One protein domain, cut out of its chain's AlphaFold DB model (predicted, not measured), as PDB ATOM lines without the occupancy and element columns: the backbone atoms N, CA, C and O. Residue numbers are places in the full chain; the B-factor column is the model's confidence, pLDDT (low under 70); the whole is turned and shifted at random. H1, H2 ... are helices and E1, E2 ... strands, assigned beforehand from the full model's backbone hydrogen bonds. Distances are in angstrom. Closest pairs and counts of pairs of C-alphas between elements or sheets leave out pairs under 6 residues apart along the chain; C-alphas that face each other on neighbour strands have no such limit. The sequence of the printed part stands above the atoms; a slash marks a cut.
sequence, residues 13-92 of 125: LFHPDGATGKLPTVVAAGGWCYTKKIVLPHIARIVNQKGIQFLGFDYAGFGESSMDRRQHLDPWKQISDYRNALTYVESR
ATOM      1  N   LEU A  13     150.154 140.434 143.237       94.94
ATOM      2  CA  LEU A  13     149.985 140.942 144.588       94.94
ATOM      3  C   LEU A  13     149.854 142.462 144.538       94.94
ATOM      4  O   LEU A  13     150.706 143.148 143.977       94.94
ATOM      5  N   PHE A  14     148.784 142.976 145.123       94.12
ATOM      6  CA  PHE A  14     148.493 144.394 145.223       94.12
ATOM      7  C   PHE A  14     148.708 144.824 146.666       94.12
ATOM      8  O   PHE A  14     148.046 144.328 147.578       94.12
ATOM      9  N   HIS A  15     149.621 145.770 146.858       94.25
ATOM     10  CA  HIS A  15     149.960 146.319 148.166       94.25
ATOM     11  C   HIS A  15     149.264 147.670 148.384       94.25
ATOM     12  O   HIS A  15     149.205 148.460 147.438       94.25
ATOM     13  N   PRO A  16     148.707 147.956 149.571       92.50
ATOM     14  CA  PRO A  16     148.168 149.277 149.880       92.50
ATOM     15  C   PRO A  16     149.266 150.344 149.936       92.50
ATOM     16  O   PRO A  16     150.312 150.130 150.548       92.50
ATOM     17  N   ASP A  17     149.015 151.512 149.347       91.19
ATOM     18  CA  ASP A  17     149.979 152.615 149.355       91.19
ATOM     19  C   ASP A  17     150.269 153.090 150.787       91.19
ATOM     20  O   ASP A  17     149.360 153.302 151.590       91.19
ATOM     21  N   GLY A  18     151.554 153.256 151.115       89.12
ATOM     22  CA  GLY A  18     152.006 153.744 152.423       89.12
ATOM     23  C   GLY A  18     151.843 152.760 153.591       89.12
ATOM     24  O   GLY A  18     152.240 153.088 154.709       89.12
ATOM     25  N   ALA A  19     151.299 151.561 153.362       89.88
ATOM     26  CA  ALA A  19     151.173 150.546 154.401       89.88
ATOM     27  C   ALA A  19     152.519 149.865 154.687       89.88
ATOM     28  O   ALA A  19     153.249 149.475 153.772       89.88
ATOM     29  N   THR A  20     152.830 149.696 155.972       88.94
ATOM     30  CA  THR A  20     154.074 149.082 156.454       88.94
ATOM     31  C   THR A  20     153.776 147.939 157.419       88.94
ATOM     32  O   THR A  20     152.717 147.897 158.043       88.94
ATOM     33  N   GLY A  21     154.725 147.011 157.548       89.94
ATOM     34  CA  GLY A  21     154.572 145.830 158.395       89.94
ATOM     35  C   GLY A  21     153.700 144.743 157.765       89.94
ATOM     36  O   GLY A  21     153.469 144.730 156.559       89.94
ATOM     37  N   LYS A  22     153.257 143.803 158.605       91.56
ATOM     38  CA  LYS A  22     152.442 142.656 158.194       91.56
ATOM     39  C   LYS A  22     150.995 143.069 157.980       91.56
ATOM     40  O   LYS A  22     150.407 143.680 158.870       91.56
ATOM     41  N   LEU A  23     150.417 142.699 156.839       90.69
ATOM     42  CA  LEU A  23     149.068 143.110 156.467       90.69
ATOM     43  C   LEU A  23     148.082 141.939 156.413       90.69
ATOM     44  O   LEU A  23     148.437 140.830 155.990       90.69
ATOM     45  N   PRO A  24     146.806 142.172 156.773       90.88
ATOM     46  CA  PRO A  24     145.742 141.255 156.398       90.88
ATOM     47  C   PRO A  24     145.715 141.111 154.875       90.88
ATOM     48  O   PRO A  24     145.876 142.099 154.158       90.88
ATOM     49  N   THR A  25     145.525 139.888 154.378       88.62
ATOM     50  CA  THR A  25     145.638 139.595 152.942       88.62
ATOM     51  C   THR A  25     144.430 138.829 152.430       88.62
ATOM     52  O   THR A  25     144.062 137.796 152.975       88.62
ATOM     53  N   VAL A  26     143.822 139.307 151.348       88.94
ATOM     54  CA  VAL A  26     142.741 138.610 150.639       88.94
ATOM     55  C   VAL A  26     143.320 137.853 149.450       88.94
ATOM     56  O   VAL A  26     144.109 138.407 148.693       88.94
ATOM     57  N   VAL A  27     142.889 136.607 149.248       88.75
ATOM     58  CA  VAL A  27     143.225 135.804 148.062       88.75
ATOM     59  C   VAL A  27     141.979 135.619 147.208       88.75
ATOM     60  O   VAL A  27     140.932 135.223 147.721       88.75
ATOM     61  N   ALA A  28     142.093 135.880 145.909       87.12
ATOM     62  CA  ALA A  28     141.009 135.705 144.951       87.12
ATOM     63  C   ALA A  28     141.526 135.213 143.595       87.12
ATOM     64  O   ALA A  28     142.638 135.531 143.177       87.12
ATOM     65  N   ALA A  29     140.676 134.496 142.873       86.75
ATOM     66  CA  ALA A  29     140.872 134.146 141.473       86.75
ATOM     67  C   ALA A  29     139.670 134.580 140.631       86.75
ATOM     68  O   ALA A  29     138.629 134.987 141.154       86.75
ATOM     69  N   GLY A  30     139.839 134.533 139.308       77.12
ATOM     70  CA  GLY A  30     138.771 134.847 138.364       77.12
ATOM     71  C   GLY A  30     137.517 133.996 138.598       77.12
ATOM     72  O   GLY A  30     137.591 132.859 139.064       77.12
ATOM     73  N   GLY A  31     136.355 134.563 138.265       70.00
ATOM     74  CA  GLY A  31     135.103 133.813 138.206       70.00
ATOM     75  C   GLY A  31     135.056 132.806 137.067       70.00
ATOM     76  O   GLY A  31     136.070 132.519 136.432       70.00
ATOM     77  N   TRP A  32     133.872 132.253 136.811       65.12
ATOM     78  CA  TRP A  32     133.679 131.213 135.802       65.12
ATOM     79  C   TRP A  32     134.291 131.617 134.450       65.12
ATOM     80  O   TRP A  32     133.865 132.587 133.830       65.12
ATOM     81  N   CYS A  33     135.309 130.871 134.013       64.94
ATOM     82  CA  CYS A  33     136.070 131.100 132.777       64.94
ATOM     83  C   CYS A  33     136.809 132.451 132.655       64.94
ATOM     84  O   CYS A  33     137.293 132.777 131.570       64.94
ATOM     85  N   TYR A  34     136.950 133.225 133.733       77.00
ATOM     86  CA  TYR A  34     137.644 134.513 133.711       77.00
ATOM     87  C   TYR A  34     139.087 134.418 134.205       77.00
ATOM     88  O   TYR A  34     139.449 133.548 134.992       77.00
ATOM     89  N   THR A  35     139.917 135.354 133.744       82.44
ATOM     90  CA  THR A  35     141.300 135.516 134.208       82.44
ATOM     91  C   THR A  35     141.396 136.659 135.212       82.44
ATOM     92  O   THR A  35     140.531 137.545 135.266       82.44
ATOM     93  N   LYS A  36     142.485 136.685 135.982       80.88
ATOM     94  CA  LYS A  36     142.759 137.696 137.006       80.88
ATOM     95  C   LYS A  36     142.763 139.130 136.481       80.88
ATOM     96  O   LYS A  36     142.637 140.043 137.278       80.88
ATOM     97  N   LYS A  37     142.890 139.359 135.169       80.00
ATOM     98  CA  LYS A  37     143.013 140.706 134.579       80.00
ATOM     99  C   LYS A  37     141.689 141.469 134.447       80.00
ATOM    100  O   LYS A  37     141.731 142.673 134.229       80.00
ATOM    101  N   ILE A  38     140.536 140.803 134.565       79.50
ATOM    102  CA  ILE A  38     139.236 141.422 134.248       79.50
ATOM    103  C   ILE A  38     138.719 142.268 135.420       79.50
ATOM    104  O   ILE A  38     138.670 143.489 135.337       79.50
ATOM    105  N   VAL A  39     138.332 141.622 136.523       83.56
ATOM    106  CA  VAL A  39     137.668 142.297 137.657       83.56
ATOM    107  C   VAL A  39     138.604 142.470 138.853       83.56
ATOM    108  O   VAL A  39     138.495 143.451 139.588       83.56
ATOM    109  N   LEU A  40     139.561 141.559 139.047       85.88
ATOM    110  CA  LEU A  40     140.366 141.529 140.270       85.88
ATOM    111  C   LEU A  40     141.207 142.790 140.519       85.88
ATOM    112  O   LEU A  40     141.254 143.190 141.676       85.88
ATOM    113  N   PRO A  41     141.790 143.490 139.524       90.81
ATOM    114  CA  PRO A  41     142.520 144.729 139.791       90.81
ATOM    115  C   PRO A  41     141.596 145.831 140.325       90.81
ATOM    116  O   PRO A  41     142.006 146.672 141.124       90.81
ATOM    117  N   HIS A  42     140.320 145.818 139.920       87.69
ATOM    118  CA  HIS A  42     139.330 146.751 140.441       87.69
ATOM    119  C   HIS A  42     138.966 146.442 141.894       87.69
ATOM    120  O   HIS A  42     138.906 147.362 142.710       87.69
ATOM    121  N   ILE A  43     138.772 145.164 142.222       83.62
ATOM    122  CA  ILE A  43     138.512 144.722 143.599       83.62
ATOM    123  C   ILE A  43     139.726 144.988 144.489       83.62
ATOM    124  O   ILE A  43     139.562 145.535 145.576       83.62
ATOM    125  N   ALA A  44     140.934 144.696 144.003       89.19
ATOM    126  CA  ALA A  44     142.183 144.958 144.706       89.19
ATOM    127  C   ALA A  44     142.289 146.424 145.131       89.19
ATOM    128  O   ALA A  44     142.561 146.705 146.287       89.19
ATOM    129  N   ARG A  45     141.960 147.374 144.248       91.00
ATOM    130  CA  ARG A  45     141.948 148.802 144.603       91.00
ATOM    131  C   ARG A  45     141.007 149.117 145.773       91.00
ATOM    132  O   ARG A  45     141.377 149.879 146.658       91.00
ATOM    133  N   ILE A  46     139.800 148.547 145.778       88.00
ATOM    134  CA  ILE A  46     138.804 148.760 146.846       88.00
ATOM    135  C   ILE A  46     139.284 148.140 148.165       88.00
ATOM    136  O   ILE A  46     139.086 148.713 149.235       88.00
ATOM    137  N   VAL A  47     139.913 146.966 148.096       83.06
ATOM    138  CA  VAL A  47     140.474 146.266 149.258       83.06
ATOM    139  C   VAL A  47     141.675 147.033 149.822       83.06
ATOM    140  O   VAL A  47     141.720 147.299 151.023       83.06
ATOM    141  N   ASN A  48     142.576 147.498 148.958       92.06
ATOM    142  CA  ASN A  48     143.759 148.264 149.338       92.06
ATOM    143  C   ASN A  48     143.407 149.595 150.015       92.06
ATOM    144  O   ASN A  48     144.078 149.978 150.967       92.06
ATOM    145  N   GLN A  49     142.320 150.266 149.611       90.38
ATOM    146  CA  GLN A  49     141.820 151.471 150.301       90.38
ATOM    147  C   GLN A  49     141.477 151.235 151.782       90.38
ATOM    148  O   GLN A  49     141.375 152.190 152.547       90.38
ATOM    149  N   LYS A  50     141.307 149.976 152.198       87.12
ATOM    150  CA  LYS A  50     141.061 149.583 153.591       87.12
ATOM    151  C   LYS A  50     142.328 149.117 154.318       87.12
ATOM    152  O   LYS A  50     142.218 148.583 155.417       87.12
ATOM    153  N   GLY A  51     143.510 149.281 153.717       88.81
ATOM    154  CA  GLY A  51     144.784 148.829 154.285       88.81
ATOM    155  C   GLY A  51     144.991 147.312 154.227       88.81
ATOM    156  O   GLY A  51     145.775 146.772 155.001       88.81
ATOM    157  N   ILE A  52     144.278 146.616 153.338       88.69
ATOM    158  CA  ILE A  52     144.327 145.156 153.191       88.69
ATOM    159  C   ILE A  52     145.077 144.816 151.899       88.69
ATOM    160  O   ILE A  52     144.774 145.382 150.852       88.69
ATOM    161  N   GLN A  53     146.034 143.891 151.961       92.00
ATOM    162  CA  GLN A  53     146.748 143.381 150.790       92.00
ATOM    163  C   GLN A  53     145.847 142.437 149.980       92.00
ATOM    164  O   GLN A  53     144.974 141.760 150.526       92.00
ATOM    165  N   PHE A  54     146.046 142.357 148.667       92.19
ATOM    166  CA  PHE A  54     145.215 141.518 147.803       92.19
ATOM    167  C   PHE A  54     146.065 140.704 146.827       92.19
ATOM    168  O   PHE A  54     146.817 141.269 146.041       92.19
ATOM    169  N   LEU A  55     145.915 139.381 146.821       94.44
ATOM    170  CA  LEU A  55     146.494 138.485 145.824       94.44
ATOM    171  C   LEU A  55     145.407 138.021 144.851       94.44
ATOM    172  O   LEU A  55     144.538 137.226 145.210       94.44
ATOM    173  N   GLY A  56     145.489 138.482 143.604       92.94
ATOM    174  CA  GLY A  56     144.679 137.971 142.499       92.94
ATOM    175  C   GLY A  56     145.461 136.949 141.678       92.94
ATOM    176  O   GLY A  56     146.547 137.285 141.217       92.94
ATOM    177  N   PHE A  57     144.947 135.740 141.441       94.31
ATOM    178  CA  PHE A  57     145.661 134.718 140.656       94.31
ATOM    179  C   PHE A  57     144.813 134.054 139.561       94.31
ATOM    180  O   PHE A  57     143.585 134.129 139.568       94.31
ATOM    181  N   ASP A  58     145.487 133.440 138.584       93.00
ATOM    182  CA  ASP A  58     144.866 132.607 137.549       93.00
ATOM    183  C   ASP A  58     144.922 131.122 137.950       93.00
ATOM    184  O   ASP A  58     145.982 130.628 138.340       93.00
ATOM    185  N   TYR A  59     143.825 130.375 137.799       92.25
ATOM    186  CA  TYR A  59     143.856 128.910 137.945       92.25
ATOM    187  C   TYR A  59     144.801 128.259 136.929       92.25
ATOM    188  O   TYR A  59     145.046 128.820 135.856       92.25
ATOM    189  N   ALA A  60     145.294 127.057 137.224       92.31
ATOM    190  CA  ALA A  60     146.106 126.290 136.285       92.31
ATOM    191  C   ALA A  60     145.378 126.133 134.935       92.31
ATOM    192  O   ALA A  60     144.195 125.797 134.875       92.31
ATOM    193  N   GLY A  61     146.071 126.420 133.830       90.62
ATOM    194  CA  GLY A  61     145.478 126.377 132.486       90.62
ATOM    195  C   GLY A  61     144.687 127.626 132.072       90.62
ATOM    196  O   GLY A  61     144.184 127.670 130.943       90.62
ATOM    197  N   PHE A  62     144.606 128.647 132.930       90.69
ATOM    198  CA  PHE A  62     143.973 129.938 132.644       90.69
ATOM    199  C   PHE A  62     144.995 131.071 132.635       90.69
ATOM    200  O   PHE A  62     146.020 131.006 133.304       90.69
ATOM    201  N   GLY A  63     144.699 132.122 131.865       90.88
ATOM    202  CA  GLY A  63     145.504 133.344 131.822       90.88
ATOM    203  C   GLY A  63     146.998 133.063 131.673       90.88
ATOM    204  O   GLY A  63     147.411 132.418 130.709       90.88
ATOM    205  N   GLU A  64     147.782 133.536 132.637       93.44
ATOM    206  CA  GLU A  64     149.246 133.381 132.648       93.44
ATOM    207  C   GLU A  64     149.729 132.121 133.378       93.44
ATOM    208  O   GLU A  64     150.906 131.785 133.289       93.44
ATOM    209  N   SER A  65     148.847 131.403 134.074       92.88
ATOM    210  CA  SER A  65     149.187 130.142 134.739       92.88
ATOM    211  C   SER A  65     149.390 129.025 133.724       92.88
ATOM    212  O   SER A  65     148.637 128.929 132.753       92.88
ATOM    213  N   SER A  66     150.370 128.148 133.939       91.88
ATOM    214  CA  SER A  66     150.655 127.013 133.051       91.88
ATOM    215  C   SER A  66     149.755 125.806 133.351       91.88
ATOM    216  O   SER A  66     149.191 125.697 134.437       91.88
ATOM    217  N   MET A  67     149.537 124.969 132.331       88.56
ATOM    218  CA  MET A  67     148.956 123.612 132.355       88.56
ATOM    219  C   MET A  67     148.847 123.150 130.895       88.56
ATOM    220  O   MET A  67     148.464 123.963 130.045       88.56
ATOM    221  N   ASP A  68     149.093 121.869 130.615       86.38
ATOM    222  CA  ASP A  68     148.977 121.300 129.260       86.38
ATOM    223  C   ASP A  68     147.588 121.525 128.651       86.38
ATOM    224  O   ASP A  68     147.442 121.941 127.501       86.38
ATOM    225  N   ARG A  69     146.537 121.294 129.445       88.62
ATOM    226  CA  ARG A  69     145.158 121.532 129.021       88.62
ATOM    227  C   ARG A  69     144.731 122.954 129.379       88.62
ATOM    228  O   ARG A  69     144.529 123.273 130.549       88.62
ATOM    229  N   ARG A  70     144.551 123.797 128.360       90.69
ATOM    230  CA  ARG A  70     144.083 125.186 128.501       90.69
ATOM    231  C   ARG A  70     142.566 125.261 128.687       90.69
ATOM    232  O   ARG A  70     141.840 124.428 128.151       90.69
ATOM    233  N   GLN A  71     142.108 126.285 129.413       86.62
ATOM    234  CA  GLN A  71     140.688 126.641 129.584       86.62
ATOM    235  C   GLN A  71     139.793 125.482 130.056       86.62
ATOM    236  O   GLN A  71     138.604 125.419 129.746       86.62
ATOM    237  N   HIS A  72     140.360 124.542 130.812       87.31
ATOM    238  CA  HIS A  72     139.616 123.407 131.329       87.31
ATOM    239  C   HIS A  72     139.118 123.697 132.741       87.31
ATOM    240  O   HIS A  72     139.904 123.790 133.680       87.31
ATOM    241  N   LEU A  73     137.801 123.833 132.878       83.62
ATOM    242  CA  LEU A  73     137.162 124.083 134.160       83.62
ATOM    243  C   LEU A  73     136.977 122.766 134.926       83.62
ATOM    244  O   LEU A  73     136.211 121.897 134.516       83.62
ATOM    245  N   ASP A  74     137.699 122.638 136.037       85.69
ATOM    246  CA  ASP A  74     137.620 121.519 136.976       85.69
ATOM    247  C   ASP A  74     137.548 122.092 138.404       85.69
ATOM    248  O   ASP A  74     138.561 122.589 138.909       85.69
ATOM    249  N   PRO A  75     136.374 122.050 139.064       83.56
ATOM    250  CA  PRO A  75     136.187 122.642 140.389       83.56
ATOM    251  C   PRO A  75     137.144 122.091 141.451       83.56
ATOM    252  O   PRO A  75     137.596 122.828 142.326       83.56
ATOM    253  N   TRP A  76     137.506 120.808 141.371       85.75
ATOM    254  CA  TRP A  76     138.405 120.190 142.345       85.75
ATOM    255  C   TRP A  76     139.836 120.693 142.181       85.75
ATOM    256  O   TRP A  76     140.513 120.962 143.179       85.75
ATOM    257  N   LYS A  77     140.281 120.891 140.933       87.00
ATOM    258  CA  LYS A  77     141.568 121.546 140.660       87.00
ATOM    259  C   LYS A  77     141.559 123.006 141.095       87.00
ATOM    260  O   LYS A  77     142.506 123.424 141.744       87.00
ATOM    261  N   GLN A  78     140.476 123.744 140.853       86.81
ATOM    262  CA  GLN A  78     140.357 125.137 141.304       86.81
ATOM    263  C   GLN A  78     140.445 125.265 142.833       86.81
ATOM    264  O   GLN A  78     141.134 126.151 143.341       86.81
ATOM    265  N   ILE A  79     139.821 124.348 143.584       85.81
ATOM    266  CA  ILE A  79     139.977 124.272 145.048       85.81
ATOM    267  C   ILE A  79     141.437 123.993 145.426       85.81
ATOM    268  O   ILE A  79     141.948 124.581 146.383       85.81
ATOM    269  N   SER A  80     142.113 123.097 144.702       87.94
ATOM    270  CA  SER A  80     143.527 122.803 144.949       87.94
ATOM    271  C   SER A  80     144.424 124.009 144.663       87.94
ATOM    272  O   SER A  80     145.300 124.312 145.468       87.94
ATOM    273  N   ASP A  81     144.172 124.734 143.577       90.44
ATOM    274  CA  ASP A  81     144.910 125.946 143.223       90.44
ATOM    275  C   ASP A  81     144.720 127.047 144.273       90.44
ATOM    276  O   ASP A  81     145.685 127.701 144.664       90.44
ATOM    277  N   TYR A  82     143.503 127.203 144.809       88.38
ATOM    278  CA  TYR A  82     143.255 128.105 145.938       88.38
ATOM    279  C   TYR A  82     144.060 127.724 147.179       88.38
ATOM    280  O   TYR A  82     144.598 128.602 147.850       88.38
ATOM    281  N   ARG A  83     144.154 126.428 147.499       88.38
ATOM    282  CA  ARG A  83     144.975 125.961 148.628       88.38
ATOM    283  C   ARG A  83     146.447 126.296 148.405       88.38
ATOM    284  O   ARG A  83     147.074 126.800 149.328       88.38
ATOM    285  N   ASN A  84     146.955 126.106 147.189       89.69
ATOM    286  CA  ASN A  84     148.331 126.460 146.841       89.69
ATOM    287  C   ASN A  84     148.581 127.971 146.989       89.69
ATOM    288  O   ASN A  84     149.580 128.375 147.583       89.69
ATOM    289  N   ALA A  85     147.655 128.811 146.514       89.62
ATOM    290  CA  ALA A  85     147.745 130.263 146.666       89.62
ATOM    291  C   ALA A  85     147.709 130.703 148.143       89.62
ATOM    292  O   ALA A  85     148.459 131.596 148.535       89.62
ATOM    293  N   LEU A  86     146.881 130.057 148.972       88.88
ATOM    294  CA  LEU A  86     146.843 130.297 150.418       88.88
ATOM    295  C   LEU A  86     148.159 129.900 151.092       88.88
ATOM    296  O   LEU A  86     148.712 130.707 151.828       88.88
ATOM    297  N   THR A  87     148.698 128.714 150.792       89.62
ATOM    298  CA  THR A  87     150.003 128.277 151.314       89.62
ATOM    299  C   THR A  87     151.122 129.243 150.921       89.62
ATOM    300  O   THR A  87     151.968 129.570 151.750       89.62
ATOM    301  N   TYR A  88     151.107 129.757 149.686       92.06
ATOM    302  CA  TYR A  88     152.044 130.799 149.266       92.06
ATOM    303  C   TYR A  88     151.903 132.063 150.123       92.06
ATOM    304  O   TYR A  88     152.900 132.543 150.655       92.06
ATOM    305  N   VAL A  89     150.684 132.574 150.318       91.12
ATOM    306  CA  VAL A  89     150.427 133.771 151.143       91.12
ATOM    307  C   VAL A  89     150.840 133.569 152.601       91.12
ATOM    308  O   VAL A  89     151.479 134.447 153.170       91.12
ATOM    309  N   GLU A  90     150.553 132.411 153.192       87.56
ATOM    310  CA  GLU A  90     150.947 132.075 154.568       87.56
ATOM    311  C   GLU A  90     152.469 132.017 154.764       87.56
ATOM    312  O   GLU A  90     152.947 132.219 155.881       87.56
ATOM    313  N   SER A  91     153.233 131.759 153.698       90.44
ATOM    314  CA  SER A  91     154.699 131.707 153.749       90.44
ATOM    315  C   SER A  91     155.382 133.078 153.688       90.44
ATOM    316  O   SER A  91     156.589 133.165 153.917       90.44
ATOM    317  N   ARG A  92     154.640 134.144 153.366       92.06
ATOM    318  CA  ARG A  92     155.203 135.486 153.195       92.06
ATOM    319  C   ARG A  92     155.425 136.194 154.531       92.06
ATOM    320  O   ARG A  92     154.656 136.052 155.480       92.06
TER     321      ARG A  92
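AT A GLANCE: This is residues 13 to 92 of the 125 residues of an uncharacterized protein of Exophiala spinifera (UniProt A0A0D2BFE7). Two parallel strands, E1 and E2, make a narrow ribbon between two helices, with H1 packed on one side, mostly over E2, and the longer H2 on the other, mostly over E1. The long axis runs between two loops, with Gly 18 in the stretch of residues 13 to 24 near one end and Arg 69 in the stretch of residues 58 to 74 near the other, while residues 13 to 14 fold back to pair with E2. The printed part has 80 residues with E1, H1, E2 and H2 in that order; the class is mixed, with under half of the residues in named elements. It is compact, with a radius of gyration of the C-alphas of 13.2 A, yet elongated in outline, spanning 40 by 25 by 17 A.

IN THESE COORDINATES: Start at C-alpha 13, at (149.985, 140.942, 144.588). Find E1, residues 25 to 29, beginning at (145.638, 139.595, 152.942) and 13.6 A long. H1 is residues 40 to 48, 11.8 A, and E2 is residues 53 to 57, 13.4 A. H2, residues 75 to 90, runs 22.5 A to C-alpha 90 at (150.947, 132.075, 154.568).

HOW THE PARTS SIT: Look first at E1 and E2, parallel at 20 degrees, where N 26 and O 53 are 2.8 A apart and N 57 and O 28 are 2.9 A apart, both within hydrogen-bond range. Residues 13 to 14 pair antiparallel with residues 54 to 55 of E2. E1, H1 and E2 form a strand-helix-strand unit, two parallel neighbour strands with a helix between them in the chain, and its crossover is right-handed. The closest C-alphas of H1 and E2, Ala 44 and Phe 54, are 5.5 A apart; those of E1 and H2, Val 27 and Leu 86, are 7.0 A apart. H1 and H2 are apart. In both helices every O i to N i+4 pair is within hydrogen-bond range.

THE WHOLE: The two C-alphas farthest apart, Gly 18 and Arg 69, are 40.4 A apart. The printed part has no cut, and the link from E2 to H2, 17 residues, is long. Look for low confidence at residues 32 to 33, under 70; the mean pLDDT of the printed part is 87.9.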